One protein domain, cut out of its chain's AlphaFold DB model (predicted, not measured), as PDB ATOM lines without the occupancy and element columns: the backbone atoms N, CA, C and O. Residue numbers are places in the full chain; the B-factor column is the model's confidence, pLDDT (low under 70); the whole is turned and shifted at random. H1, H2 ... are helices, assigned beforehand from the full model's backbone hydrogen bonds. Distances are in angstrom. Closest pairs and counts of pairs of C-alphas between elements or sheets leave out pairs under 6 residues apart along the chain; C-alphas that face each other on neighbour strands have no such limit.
ATOM      1  N   GLU A 162      17.469  -1.062 -47.581       89.50
ATOM      2  CA  GLU A 162      17.808  -0.095 -48.617       89.50
ATOM      3  C   GLU A 162      16.835   1.095 -48.642       89.50
ATOM      4  O   GLU A 162      17.258   2.250 -48.668       89.50
ATOM      5  N   VAL A 163      15.525   0.850 -48.535       89.88
ATOM      6  CA  VAL A 163      14.511   1.913 -48.414       89.88
ATOM      7  C   VAL A 163      14.745   2.725 -47.142       89.88
ATOM      8  O   VAL A 163      14.753   3.956 -47.189       89.88
ATOM      9  N   SER A 164      14.981   2.071 -46.004       91.88
ATOM     10  CA  SER A 164      15.262   2.769 -44.742       91.88
ATOM     11  C   SER A 164      16.563   3.592 -44.806       91.88
ATOM     12  O   SER A 164      16.591   4.717 -44.299       91.88
ATOM     13  N   LEU A 165      17.604   3.101 -45.487       93.69
ATOM     14  CA  LEU A 165      18.856   3.823 -45.739       93.69
ATOM     15  C   LEU A 165      18.633   5.046 -46.637       93.69
ATOM     16  O   LEU A 165      19.122   6.136 -46.329       93.69
ATOM     17  N   GLN A 166      17.855   4.904 -47.713       93.31
ATOM     18  CA  GLN A 166      17.489   6.018 -48.591       93.31
ATOM     19  C   GLN A 166      16.702   7.095 -47.840       93.31
ATOM     20  O   GLN A 166      17.001   8.283 -47.977       93.31
ATOM     21  N   ILE A 167      15.743   6.695 -46.997       93.06
ATOM     22  CA  ILE A 167      14.984   7.617 -46.141       93.06
ATOM     23  C   ILE A 167      15.920   8.330 -45.163       93.06
ATOM     24  O   ILE A 167      15.846   9.552 -45.042       93.06
ATOM     25  N   ARG A 168      16.832   7.607 -44.497       94.75
ATOM     26  CA  ARG A 168      17.812   8.204 -43.575       94.75
ATOM     27  C   ARG A 168      18.669   9.261 -44.272       94.75
ATOM     28  O   ARG A 168      18.762  10.383 -43.776       94.75
ATOM     29  N   LYS A 169      19.247   8.937 -45.433       92.88
ATOM     30  CA  LYS A 169      20.057   9.880 -46.227       92.88
ATOM     31  C   LYS A 169      19.254  11.119 -46.610       92.88
ATOM     32  O   LYS A 169      19.738  12.245 -46.495       92.88
ATOM     33  N   LEU A 170      18.006  10.921 -47.025       91.56
ATOM     34  CA  LEU A 170      17.117  12.011 -47.391       91.56
ATOM     35  C   LEU A 170      16.798  12.925 -46.193       91.56
ATOM     36  O   LEU A 170      16.905  14.146 -46.305       91.56
ATOM     37  N   TYR A 171      16.460  12.342 -45.042       92.62
ATOM     38  CA  TYR A 171      16.196  13.061 -43.793       92.62
ATOM     39  C   TYR A 171      17.417  13.823 -43.287       92.62
ATOM     40  O   TYR A 171      17.293  14.969 -42.856       92.62
ATOM     41  N   ARG A 172      18.607  13.236 -43.408       93.38
ATOM     42  CA  ARG A 172      19.870  13.902 -43.094       93.38
ATOM     43  C   ARG A 172      20.110  15.126 -43.971       93.38
ATOM     44  O   ARG A 172      20.428  16.187 -43.442       93.38
ATOM     45  N   ASN A 173      19.912  15.011 -45.283       91.06
ATOM     46  CA  ASN A 173      20.077  16.145 -46.194       91.06
ATOM     47  C   ASN A 173      19.088  17.274 -45.873       91.06
ATOM     48  O   ASN A 173      19.482  18.436 -45.829       91.06
ATOM     49  N   LEU A 174      17.827  16.936 -45.580       90.06
ATOM     50  CA  LEU A 174      16.833  17.918 -45.144       90.06
ATOM     51  C   LEU A 174      17.240  18.586 -43.819       90.06
ATOM     52  O   LEU A 174      17.174  19.807 -43.710       90.06
ATOM     53  N   ARG A 175      17.714  17.814 -42.832       90.75
ATOM     54  CA  ARG A 175      18.212  18.343 -41.551       90.75
ATOM     55  C   ARG A 175      19.362  19.321 -41.760       90.75
ATOM     56  O   ARG A 175      19.331  20.410 -41.200       90.75
ATOM     57  N   GLN A 176      20.352  18.957 -42.570       89.62
ATOM     58  CA  GLN A 176      21.485  19.830 -42.883       89.62
ATOM     59  C   GLN A 176      21.034  21.117 -43.573       89.62
ATOM     60  O   GLN A 176      21.494  22.192 -43.207       89.62
ATOM     61  N   ASP A 177      20.094  21.019 -44.515       88.00
ATOM     62  CA  ASP A 177      19.523  22.178 -45.201       88.00
ATOM     63  C   ASP A 177      18.833  23.158 -44.236       88.00
ATOM     64  O   ASP A 177      18.921  24.373 -44.432       88.00
ATOM     65  N   ILE A 178      18.154  22.640 -43.212       87.75
ATOM     66  CA  ILE A 178      17.471  23.438 -42.186       87.75
ATOM     67  C   ILE A 178      18.497  24.049 -41.223       87.75
ATOM     68  O   ILE A 178      18.494  25.256 -41.000       87.75
ATOM     69  N   VAL A 179      19.423  23.242 -40.696       85.88
ATOM     70  CA  VAL A 179      20.432  23.685 -39.715       85.88
ATOM     71  C   VAL A 179      21.408  24.703 -40.310       85.88
ATOM     72  O   VAL A 179      21.802  25.642 -39.625       85.88
ATOM     73  N   ALA A 180      21.775  24.565 -41.587       86.81
ATOM     74  CA  ALA A 180      22.682  25.493 -42.265       86.81
ATOM     75  C   ALA A 180      22.093  26.902 -42.459       86.81
ATOM     76  O   ALA A 180      22.816  27.817 -42.854       86.81
ATOM     77  N   ARG A 181      20.791  27.084 -42.219       86.38
ATOM     78  CA  ARG A 181      20.080  28.344 -42.430       86.38
ATOM     79  C   ARG A 181      19.326  28.743 -41.156       86.38
ATOM     80  O   ARG A 181      18.101  28.672 -41.145       86.38
ATOM     81  N   PRO A 182      20.026  29.101 -40.068       84.06
ATOM     82  CA  PRO A 182      19.373  29.404 -38.803       84.06
ATOM     83  C   PRO A 182      18.438  30.611 -38.937       84.06
ATOM     84  O   PRO A 182      18.764  31.598 -39.597       84.06
ATOM     85  N   PHE A 183      17.288  30.534 -38.271       84.62
ATOM     86  CA  PHE A 183      16.402  31.678 -38.095       84.62
ATOM     87  C   PHE A 183      17.028  32.625 -37.067       84.62
ATOM     88  O   PHE A 183      17.194  32.246 -35.908       84.62
ATOM     89  N   ASP A 184      17.400  33.834 -37.486       84.25
ATOM     90  CA  ASP A 184      18.120  34.809 -36.647       84.25
ATOM     91  C   ASP A 184      17.200  35.554 -35.666       84.25
ATOM     92  O   ASP A 184      17.669  36.253 -34.773       84.25
ATOM     93  N   GLY A 185      15.883  35.368 -35.791       75.81
ATOM     94  CA  GLY A 185      14.895  36.002 -34.925       75.81
ATOM     95  C   GLY A 185      14.595  37.459 -35.272       75.81
ATOM     96  O   GLY A 185      13.694  38.030 -34.651       75.81
ATOM     97  N   GLU A 186      15.290  38.040 -36.254       76.69
ATOM     98  CA  GLU A 186      15.195  39.444 -36.628       76.69
ATOM     99  C   GLU A 186      14.422  39.611 -37.945       76.69
ATOM    100  O   GLU A 186      14.911  39.390 -39.050       76.69
ATOM    101  N   GLY A 187      13.172  40.063 -37.830       73.62
ATOM    102  CA  GLY A 187      12.347  40.413 -38.985       73.62
ATOM    103  C   GLY A 187      11.759  39.222 -39.748       73.62
ATOM    104  O   GLY A 187      11.714  38.084 -39.283       73.62
ATOM    105  N   VAL A 188      11.205  39.520 -40.924       72.69
ATOM    106  CA  VAL A 188      10.491  38.549 -41.762       72.69
ATOM    107  C   VAL A 188      11.481  37.867 -42.703       72.69
ATOM    108  O   VAL A 188      11.873  38.439 -43.718       72.69
ATOM    109  N   GLN A 189      11.844  36.618 -42.408       84.19
ATOM    110  CA  GLN A 189      12.739  35.815 -43.249       84.19
ATOM    111  C   GLN A 189      11.989  35.076 -44.370       84.19
ATOM    112  O   GLN A 189      11.999  33.848 -44.471       84.19
ATOM    113  N   GLU A 190      11.298  35.829 -45.224       88.81
ATOM    114  CA  GLU A 190      10.489  35.262 -46.308       88.81
ATOM    115  C   GLU A 190      11.298  34.343 -47.236       88.81
ATOM    116  O   GLU A 190      10.849  33.242 -47.557       88.81
ATOM    117  N   ASP A 191      12.491  34.778 -47.645       89.75
ATOM    118  CA  ASP A 191      13.344  34.023 -48.566       89.75
ATOM    119  C   ASP A 191      13.761  32.672 -47.978       89.75
ATOM    120  O   ASP A 191      13.811  31.672 -48.699       89.75
ATOM    121  N   LEU A 192      13.982  32.614 -46.660       89.75
ATOM    122  CA  LEU A 192      14.282  31.367 -45.968       89.75
ATOM    123  C   LEU A 192      13.089  30.409 -46.011       89.75
ATOM    124  O   LEU A 192      13.233  29.252 -46.414       89.75
ATOM    125  N   VAL A 193      11.902  30.895 -45.634       90.88
ATOM    126  CA  VAL A 193      10.672  30.091 -45.648       90.88
ATOM    127  C   VAL A 193      10.376  29.596 -47.067       90.88
ATOM    128  O   VAL A 193      10.053  28.423 -47.248       90.88
ATOM    129  N   ARG A 194      10.558  30.440 -48.093       92.62
ATOM    130  CA  ARG A 194      10.429  30.040 -49.504       92.62
ATOM    131  C   ARG A 194      11.438  28.962 -49.889       92.62
ATOM    132  O   ARG A 194      11.049  27.977 -50.514       92.62
ATOM    133  N   ALA A 195      12.708  29.114 -49.519       91.44
ATOM    134  CA  ALA A 195      13.747  28.138 -49.839       91.44
ATOM    135  C   ALA A 195      13.435  26.755 -49.249       91.44
ATOM    136  O   ALA A 195      13.503  25.747 -49.960       91.44
ATOM    137  N   VAL A 196      13.023  26.700 -47.978       91.31
ATOM    138  CA  VAL A 196      12.604  25.443 -47.342       91.31
ATOM    139  C   VAL A 196      11.330  24.899 -47.978       91.31
ATOM    140  O   VAL A 196      11.259  23.702 -48.250       91.31
ATOM    141  N   LEU A 197      10.345  25.749 -48.277       93.12
ATOM    142  CA  LEU A 197       9.114  25.327 -48.944       93.12
ATOM    143  C   LEU A 197       9.423  24.616 -50.268       93.12
ATOM    144  O   LEU A 197       8.945  23.505 -50.488       93.12
ATOM    145  N   TYR A 198      10.265  25.203 -51.125       92.75
ATOM    146  CA  TYR A 198      10.675  24.568 -52.382       92.75
ATOM    147  C   TYR A 198      11.363  23.223 -52.152       92.75
ATOM    148  O   TYR A 198      11.135  22.275 -52.904       92.75
ATOM    149  N   ARG A 199      12.175  23.118 -51.096       90.81
ATOM    150  CA  ARG A 199      12.847  21.870 -50.735       90.81
ATOM    151  C   ARG A 199      11.861  20.789 -50.308       90.81
ATOM    152  O   ARG A 199      11.987  19.660 -50.772       90.81
ATOM    153  N   LEU A 200      10.878  21.129 -49.477       91.31
ATOM    154  CA  LEU A 200       9.833  20.208 -49.028       91.31
ATOM    155  C   LEU A 200       8.893  19.792 -50.172       91.31
ATOM    156  O   LEU A 200       8.476  18.638 -50.235       91.31
ATOM    157  N   VAL A 201       8.608  20.694 -51.117       91.75
ATOM    158  CA  VAL A 201       7.869  20.354 -52.343       91.75
ATOM    159  C   VAL A 201       8.679  19.378 -53.197       91.75
ATOM    160  O   VAL A 201       8.176  18.313 -53.535       91.75
ATOM    161  N   ALA A 202       9.950  19.675 -53.482       90.69
ATOM    162  CA  ALA A 202      10.817  18.775 -54.248       90.69
ATOM    163  C   ALA A 202      10.995  17.409 -53.565       90.69
ATOM    164  O   ALA A 202      11.086  16.382 -54.231       90.69
ATOM    165  N   PHE A 203      11.019  17.394 -52.232       89.38
ATOM    166  CA  PHE A 203      11.078  16.186 -51.421       89.38
ATOM    167  C   PHE A 203       9.855  15.278 -51.641       89.38
ATOM    168  O   PHE A 203      10.011  14.060 -51.725       89.38
ATOM    169  N   ARG A 204       8.654  15.853 -51.784       89.25
ATOM    170  CA  ARG A 204       7.406  15.110 -52.042       89.25
ATOM    171  C   ARG A 204       7.394  14.410 -53.403       89.25
ATOM    172  O   ARG A 204       6.788  13.352 -53.541       89.25
ATOM    173  N   GLU A 205       8.111  14.960 -54.376       89.56
ATOM    174  CA  GLU A 205       8.224  14.405 -55.733       89.56
ATOM    175  C   GLU A 205       9.216  13.230 -55.835       89.56
ATOM    176  O   GLU A 205       9.358  12.602 -56.887       89.56
ATOM    177  N   LEU A 206       9.934  12.904 -54.755       91.31
ATOM    178  CA  LEU A 206      10.889  11.800 -54.764       91.31
ATOM    179  C   LEU A 206      10.177  10.445 -54.756       91.31
ATOM    180  O   LEU A 206       9.223  10.217 -54.017       91.31
ATOM    181  N   ARG A 207      10.730   9.475 -55.492       89.44
ATOM    182  CA  ARG A 207      10.204   8.095 -55.558       89.44
ATOM    183  C   ARG A 207      10.125   7.391 -54.202       89.44
ATOM    184  O   ARG A 207       9.344   6.457 -54.058       89.44
ATOM    185  N   ILE A 208      10.939   7.822 -53.238       89.38
ATOM    186  CA  ILE A 208      10.975   7.282 -51.875       89.38
ATOM    187  C   ILE A 208       9.868   7.860 -50.982       89.38
ATOM    188  O   ILE A 208       9.551   7.280 -49.949       89.38
ATOM    189  N   TYR A 209       9.237   8.972 -51.379       90.12
ATOM    190  CA  TYR A 209       8.221   9.651 -50.577       90.12
ATOM    191  C   TYR A 209       7.054   8.736 -50.158       90.12
ATOM    192  O   TYR A 209       6.726   8.723 -48.974       90.12
ATOM    193  N   PRO A 210       6.479   7.879 -51.029       88.50
ATOM    194  CA  PRO A 210       5.410   6.957 -50.626       88.50
ATOM    195  C   PRO A 210       5.818   5.905 -49.583       88.50
ATOM    196  O   PRO A 210       4.944   5.264 -49.007       88.50
ATOM    197  N   TYR A 211       7.122   5.711 -49.360       88.31
ATOM    198  CA  TYR A 211       7.679   4.772 -48.381       88.31
ATOM    199  C   TYR A 211       7.939   5.420 -47.015       88.31
ATOM    200  O   TYR A 211       8.335   4.742 -46.064       88.31
ATOM    201  N   LEU A 212       7.738   6.733 -46.903       89.69
ATOM    202  CA  LEU A 212       7.765   7.414 -45.618       89.69
ATOM    203  C   LEU A 212       6.563   6.994 -44.780       89.69
ATOM    204  O   LEU A 212       5.485   6.689 -45.306       89.69
ATOM    205  N   ARG A 213       6.746   7.058 -43.458       89.00
ATOM    206  CA  ARG A 213       5.650   6.827 -42.519       89.00
ATOM    207  C   ARG A 213       4.531   7.806 -42.833       89.00
ATOM    208  O   ARG A 213       4.787   8.975 -43.123       89.00
ATOM    209  N   VAL A 214       3.295   7.344 -42.750       88.56
ATOM    210  CA  VAL A 214       2.108   8.174 -42.940       88.56
ATOM    211  C   VAL A 214       2.152   9.371 -41.989       88.56
ATOM    212  O   VAL A 214       1.865  10.474 -42.431       88.56
ATOM    213  N   ASP A 215       2.596   9.196 -40.738       87.94
ATOM    214  CA  ASP A 215       2.795  10.305 -39.787       87.94
ATOM    215  C   ASP A 215       3.731  11.391 -40.327       87.94
ATOM    216  O   ASP A 215       3.384  12.572 -40.321       87.94
ATOM    217  N   ASP A 216       4.895  10.987 -40.843       91.12
ATOM    218  CA  ASP A 216       5.888  11.912 -41.391       91.12
ATOM    219  C   ASP A 216       5.296  12.670 -42.593       91.12
ATOM    220  O   ASP A 216       5.470  13.881 -42.728       91.12
ATOM    221  N   ARG A 217       4.538  11.970 -43.447       91.00
ATOM    222  CA  ARG A 217       3.869  12.552 -44.619       91.00
ATOM    223  C   ARG A 217       2.756  13.525 -44.245       91.00
ATOM    224  O   ARG A 217       2.680  14.616 -44.807       91.00
ATOM    225  N   VAL A 218       1.922  13.161 -43.272       87.69
ATOM    226  CA  VAL A 218       0.849  14.012 -42.739       87.69
ATOM    227  C   VAL A 218       1.434  15.281 -42.138       87.69
ATOM    228  O   VAL A 218       0.979  16.373 -42.480       87.69
ATOM    229  N   PHE A 219       2.476  15.147 -41.316       90.31
ATOM    230  CA  PHE A 219       3.165  16.285 -40.723       90.31
ATOM    231  C   PHE A 219       3.755  17.206 -41.797       90.31
ATOM    232  O   PHE A 219       3.507  18.410 -41.782       90.31
ATOM    233  N   LEU A 220       4.482  16.643 -42.772       91.69
ATOM    234  CA  LEU A 220       5.057  17.399 -43.887       91.69
ATOM    235  C   LEU A 220       3.997  18.176 -44.662       91.69
ATOM    236  O   LEU A 220       4.201  19.342 -44.995       91.69
ATOM    237  N   ARG A 221       2.855  17.550 -44.939       90.38
ATOM    238  CA  ARG A 221       1.756  18.183 -45.667       90.38
ATOM    239  C   ARG A 221       1.135  19.333 -44.879       90.38
ATOM    240  O   ARG A 221       0.866  20.391 -45.448       90.38
ATOM    241  N   ASP A 222       0.915  19.142 -43.584       91.44
ATOM    242  CA  ASP A 222       0.361  20.182 -42.723       91.44
ATOM    243  C   ASP A 222       1.342  21.354 -42.555       91.44
ATOM    244  O   ASP A 222       0.912  22.510 -42.585       91.44
ATOM    245  N   LEU A 223       2.648  21.075 -42.469       93.81
ATOM    246  CA  LEU A 223       3.701  22.092 -42.450       93.81
ATOM    247  C   LEU A 223       3.749  22.874 -43.772       93.81
ATOM    248  O   LEU A 223       3.705  24.102 -43.751       93.81
ATOM    249  N   LEU A 224       3.746  22.180 -44.916       94.00
ATOM    250  CA  LEU A 224       3.684  22.787 -46.252       94.00
ATOM    251  C   LEU A 224       2.484  23.730 -46.397       94.00
ATOM    252  O   LEU A 224       2.638  24.854 -46.872       94.00
ATOM    253  N   ARG A 225       1.296  23.289 -45.963       94.56
ATOM    254  CA  ARG A 225       0.081  24.113 -45.984       94.56
ATOM    255  C   ARG A 225       0.265  25.384 -45.157       94.56
ATOM    256  O   ARG A 225       0.037  26.466 -45.680       94.56
ATOM    257  N   ARG A 226       0.720  25.267 -43.906       96.00
ATOM    258  CA  ARG A 226       0.897  26.437 -43.031       96.00
ATOM    259  C   ARG A 226       1.949  27.410 -43.571       96.00
ATOM    260  O   ARG A 226       1.741  28.615 -43.517       96.00
ATOM    261  N   MET A 227       3.043  26.908 -44.147       95.25
ATOM    262  CA  MET A 227       4.047  27.754 -44.803       95.25
ATOM    263  C   MET A 227       3.458  28.517 -45.998       95.25
ATOM    264  O   MET A 227       3.739  29.703 -46.167       95.25
ATOM    265  N   LEU A 228       2.633  27.862 -46.822       95.69
ATOM    266  CA  LEU A 228       1.939  28.507 -47.942       95.69
ATOM    267  C   LEU A 228       0.932  29.558 -47.461       95.69
ATOM    268  O   LEU A 228       0.905  30.661 -48.004       95.69
ATOM    269  N   ASP A 229       0.131  29.234 -46.447       95.75
ATOM    270  CA  ASP A 229      -0.847  30.153 -45.861       95.75
ATOM    271  C   ASP A 229      -0.151  31.400 -45.298       95.75
ATOM    272  O   ASP A 229      -0.540  32.525 -45.620       95.75
ATOM    273  N   TRP A 230       0.945  31.212 -44.558       95.81
ATOM    274  CA  TRP A 230       1.762  32.303 -44.033       95.81
ATOM    275  C   TRP A 230       2.353  33.174 -45.150       95.81
ATOM    276  O   TRP A 230       2.230  34.400 -45.104       95.81
ATOM    277  N   LEU A 231       2.926  32.568 -46.200       94.81
ATOM    278  CA  LEU A 231       3.484  33.299 -47.351       94.81
ATOM    279  C   LEU A 231       2.431  34.126 -48.107       94.81
ATOM    280  O   LEU A 231       2.769  35.171 -48.672       94.81
ATOM    281  N   ASN A 232       1.178  33.662 -48.118       94.94
ATOM    282  CA  ASN A 232       0.046  34.328 -48.762       94.94
ATOM    283  C   ASN A 232      -0.670  35.338 -47.844       94.94
ATOM    284  O   ASN A 232      -1.499  36.122 -48.320       94.94
ATOM    285  N   SER A 233      -0.373  35.337 -46.542       94.31
ATOM    286  CA  SER A 233      -0.988  36.235 -45.567       94.31
ATOM    287  C   SER A 233      -0.567  37.697 -45.788       94.31
ATOM    288  O   SER A 233       0.566  38.012 -46.164       94.31
ATOM    289  N   LYS A 234      -1.489  38.635 -45.538       87.06
ATOM    290  CA  LYS A 234      -1.172  40.069 -45.543       87.06
ATOM    291  C   LYS A 234      -0.508  40.427 -44.215       87.06
ATOM    292  O   LYS A 234      -1.161  40.364 -43.183       87.06
ATOM    293  N   GLY A 235       0.756  40.840 -44.251       82.44
ATOM    294  CA  GLY A 235       1.486  41.320 -43.072       82.44
ATOM    295  C   GLY A 235       2.537  40.359 -42.520       82.44
ATOM    296  O   GLY A 235       3.414  40.845 -41.819       82.44
ATOM    297  N   ARG A 236       2.503  39.068 -42.900       88.19
ATOM    298  CA  ARG A 236       3.525  38.042 -42.595       88.19
ATOM    299  C   ARG A 236       4.034  38.116 -41.159       88.19
ATOM    300  O   ARG A 236       5.117  38.633 -40.893       88.19
ATOM    301  N   ASP A 237       3.225  37.592 -40.249       91.31
ATOM    302  CA  ASP A 237       3.514  37.612 -38.820       91.31
ATOM    303  C   ASP A 237       4.861  36.930 -38.503       91.31
ATOM    304  O   ASP A 237       5.110  35.789 -38.899       91.31
ATOM    305  N   VAL A 238       5.740  37.644 -37.797       91.06
ATOM    306  CA  VAL A 238       7.070  37.159 -37.404       91.06
ATOM    307  C   VAL A 238       6.959  36.032 -36.378       91.06
ATOM    308  O   VAL A 238       7.755  35.093 -36.420       91.06
ATOM    309  N   ASP A 239       5.970  36.081 -35.483       91.94
ATOM    310  CA  ASP A 239       5.793  35.041 -34.467       91.94
ATOM    311  C   ASP A 239       5.289  33.733 -35.095       91.94
ATOM    312  O   ASP A 239       5.756  32.650 -34.733       91.94
ATOM    313  N   GLU A 240       4.425  33.820 -36.111       92.19
ATOM    314  CA  GLU A 240       4.020  32.657 -36.906       92.19
ATOM    315  C   GLU A 240       5.202  32.072 -37.695       92.19
ATOM    316  O   GLU A 240       5.401  30.854 -37.691       92.19
ATOM    317  N   ALA A 241       6.049  32.916 -38.298       91.44
ATOM    318  CA  ALA A 241       7.271  32.472 -38.976       91.44
ATOM    319  C   ALA A 241       8.218  31.732 -38.020       91.44
ATOM    320  O   ALA A 241       8.743  30.666 -38.351       91.44
ATOM    321  N   ARG A 242       8.394  32.268 -36.804       91.81
ATOM    322  CA  ARG A 242       9.193  31.643 -35.744       91.81
ATOM    323  C   ARG A 242       8.606  30.293 -35.332       91.81
ATOM    324  O   ARG A 242       9.359  29.331 -35.207       91.81
ATOM    325  N   SER A 243       7.286  30.200 -35.156       93.56
ATOM    326  CA  SER A 243       6.611  28.933 -34.842       93.56
ATOM    327  C   SER A 243       6.811  27.893 -35.947       93.56
ATOM    328  O   SER A 243       7.177  26.759 -35.647       93.56
ATOM    329  N   LEU A 244       6.663  28.274 -37.221       93.62
ATOM    330  CA  LEU A 244       6.930  27.381 -38.355       93.62
ATOM    331  C   LEU A 244       8.373  26.875 -38.357       93.62
ATOM    332  O   LEU A 244       8.619  25.700 -38.631       93.62
ATOM    333  N   TRP A 245       9.324  27.747 -38.028       92.44
ATOM    334  CA  TRP A 245      10.729  27.374 -37.956       92.44
ATOM    335  C   TRP A 245      11.033  26.414 -36.800       92.44
ATOM    336  O   TRP A 245      11.794  25.453 -36.961       92.44
ATOM    337  N   GLN A 246      10.423  26.643 -35.636       92.50
ATOM    338  CA  GLN A 246      10.518  25.742 -34.486       92.50
ATOM    339  C   GLN A 246       9.940  24.365 -34.816       92.50
ATOM    340  O   GLN A 246      10.590  23.356 -34.546       92.50
ATOM    341  N   ASP A 247       8.776  24.320 -35.467       93.88
ATOM    342  CA  ASP A 247       8.137  23.074 -35.894       93.88
ATOM    343  C   ASP A 247       9.001  22.316 -36.906       93.88
ATOM    344  O   ASP A 247       9.194  21.108 -36.783       93.88
ATOM    345  N   LEU A 248       9.580  23.021 -37.878       92.06
ATOM    346  CA  LEU A 248      10.491  22.458 -38.872       92.06
ATOM    347  C   LEU A 248      11.768  21.891 -38.232       92.06
ATOM    348  O   LEU A 248      12.199  20.787 -38.572       92.06
ATOM    349  N   THR A 249      12.367  22.626 -37.293       91.19
ATOM    350  CA  THR A 249      13.575  22.194 -36.578       91.19
ATOM    351  C   THR A 249      13.276  20.991 -35.685       91.19
ATOM    352  O   THR A 249      14.013  20.003 -35.709       91.19
ATOM    353  N   GLY A 250      12.164  21.030 -34.944       91.56
ATOM    354  CA  GLY A 250      11.696  19.912 -34.126       91.56
ATOM    355  C   GLY A 250      11.395  18.676 -34.972       91.56
ATOM    356  O   GLY A 250      11.798  17.566 -34.627       91.56
ATOM    357  N   PHE A 251      10.783  18.861 -36.140       90.38
ATOM    358  CA  PHE A 251      10.562  17.777 -37.084       90.38
ATOM    359  C   PHE A 251      11.873  17.181 -37.589       90.38
ATOM    360  O   PHE A 251      12.041  15.968 -37.517       90.38
ATOM    361  N   ALA A 252      12.844  17.998 -38.006       89.00
ATOM    362  CA  ALA A 252      14.155  17.514 -38.443       89.00
ATOM    363  C   ALA A 252      14.881  16.683 -37.363       89.00
ATOM    364  O   ALA A 252      15.583  15.722 -37.687       89.00
ATOM    365  N   GLN A 253      14.677  17.007 -36.082       87.62
ATOM    366  CA  GLN A 253      15.170  16.202 -34.960       87.62
ATOM    367  C   GLN A 253      14.415  14.872 -34.823       87.62
ATOM    368  O   GLN A 253      15.041  13.832 -34.616       87.62
ATOM    369  N   ILE A 254      13.089  14.869 -34.985       87.19
ATOM    370  CA  ILE A 254      12.281  13.638 -34.999       87.19
ATOM    371  C   ILE A 254      12.693  12.737 -36.168       87.19
ATOM    372  O   ILE A 254      12.811  11.526 -35.995       87.19
ATOM    373  N   LEU A 255      12.991  13.304 -37.338       84.50
ATOM    374  CA  LEU A 255      13.441  12.544 -38.502       84.50
ATOM    375  C   LEU A 255      14.744  11.775 -38.238       84.50
ATOM    376  O   LEU A 255      14.906  10.655 -38.729       84.50
ATOM    377  N   ALA A 256      15.637  12.312 -37.400       85.75
ATOM    378  CA  ALA A 256      16.848  11.609 -36.972       85.75
ATOM    379  C   ALA A 256      16.534  10.290 -36.239       85.75
ATOM    380  O   ALA A 256      17.356   9.375 -36.228       85.75
ATOM    381  N   GLN A 257      15.321  10.136 -35.692       88.38
ATOM    382  CA  GLN A 257      14.902   8.897 -35.043       88.38
ATOM    383  C   GLN A 257      14.718   7.724 -36.012       88.38
ATOM    384  O   GLN A 257      14.600   6.581 -35.566       88.38
ATOM    385  N   VAL A 258      14.711   7.959 -37.330       88.94
ATOM    386  CA  VAL A 258      14.751   6.865 -38.311       88.94
ATOM    387  C   VAL A 258      15.974   5.986 -38.113       88.94
ATOM    388  O   VAL A 258      15.828   4.772 -38.208       88.94
ATOM    389  N   SER A 259      17.118   6.551 -37.731       88.31
ATOM    390  CA  SER A 259      18.338   5.788 -37.447       88.31
ATOM    391  C   SER A 259      18.173   4.766 -36.311       88.31
ATOM    392  O   SER A 259      18.956   3.832 -36.211       88.31
TER     393      SER A 259
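This is residues 162 to 259 of the 349 residues of an uncharacterized protein of Acidobacteria bacterium (UniProt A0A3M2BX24). Look for four helices, side by side in an up-and-down bundle, each running against the one before it; H4, the longest, packs on H1 and H3, and H2 closes the remaining side, most closely with H3. H1 is slid toward one end of the rod, and its side with H2 is thin. The printed part has 98 residues with four named helices, H1 to H4 in chain order, and no named strand; the class is all helix. It is compact, with a radius of gyration of the C-alphas of 13.5 A and spans of 44 by 22 by 18 A.

Find C-alpha 238 at (7.070, 37.159, -37.404); from there H4, residues 238 to 259, runs 33.3 A to C-alpha 259 at (18.338, 5.788, -37.447). H3, residues 214 to 232, covers 26.9 A. H1, residues 162 to 179, begins at (17.808, -0.095, -48.617) and covers 25.5 A. H2, residues 190 to 204, covers 21.2 A.

Start at H4, which touches H1 at a shallow tilt of 32 degrees, opposite ways; their closest C-alphas, Arg 175 and Ala 252, are 5.2 A apart. With residues 240 to 248 alone, H4 touches residues 223 to 230 of H3; the closest C-alphas, Met 227 and Leu 244, are 7.1 A apart in this helical hairpin. H3 touches H2, with the closest C-alphas, Leu 197 and Leu 224, 6.6 A apart. H1 and H2 only just touch, with 3 pairs of C-alphas within 8 A. H1 and H3 are apart. Each O i to N i+4 pair is within hydrogen-bond range in H1, H2 and H3; in H4, 15 of 18 are.

Look to Glu 162 and Gly 235 for the two C-alphas farthest apart, 44.9 A. The printed part has no cut; the link from H3 to H4 is tight, the other two are short. No printed residue is under 70 in pLDDT.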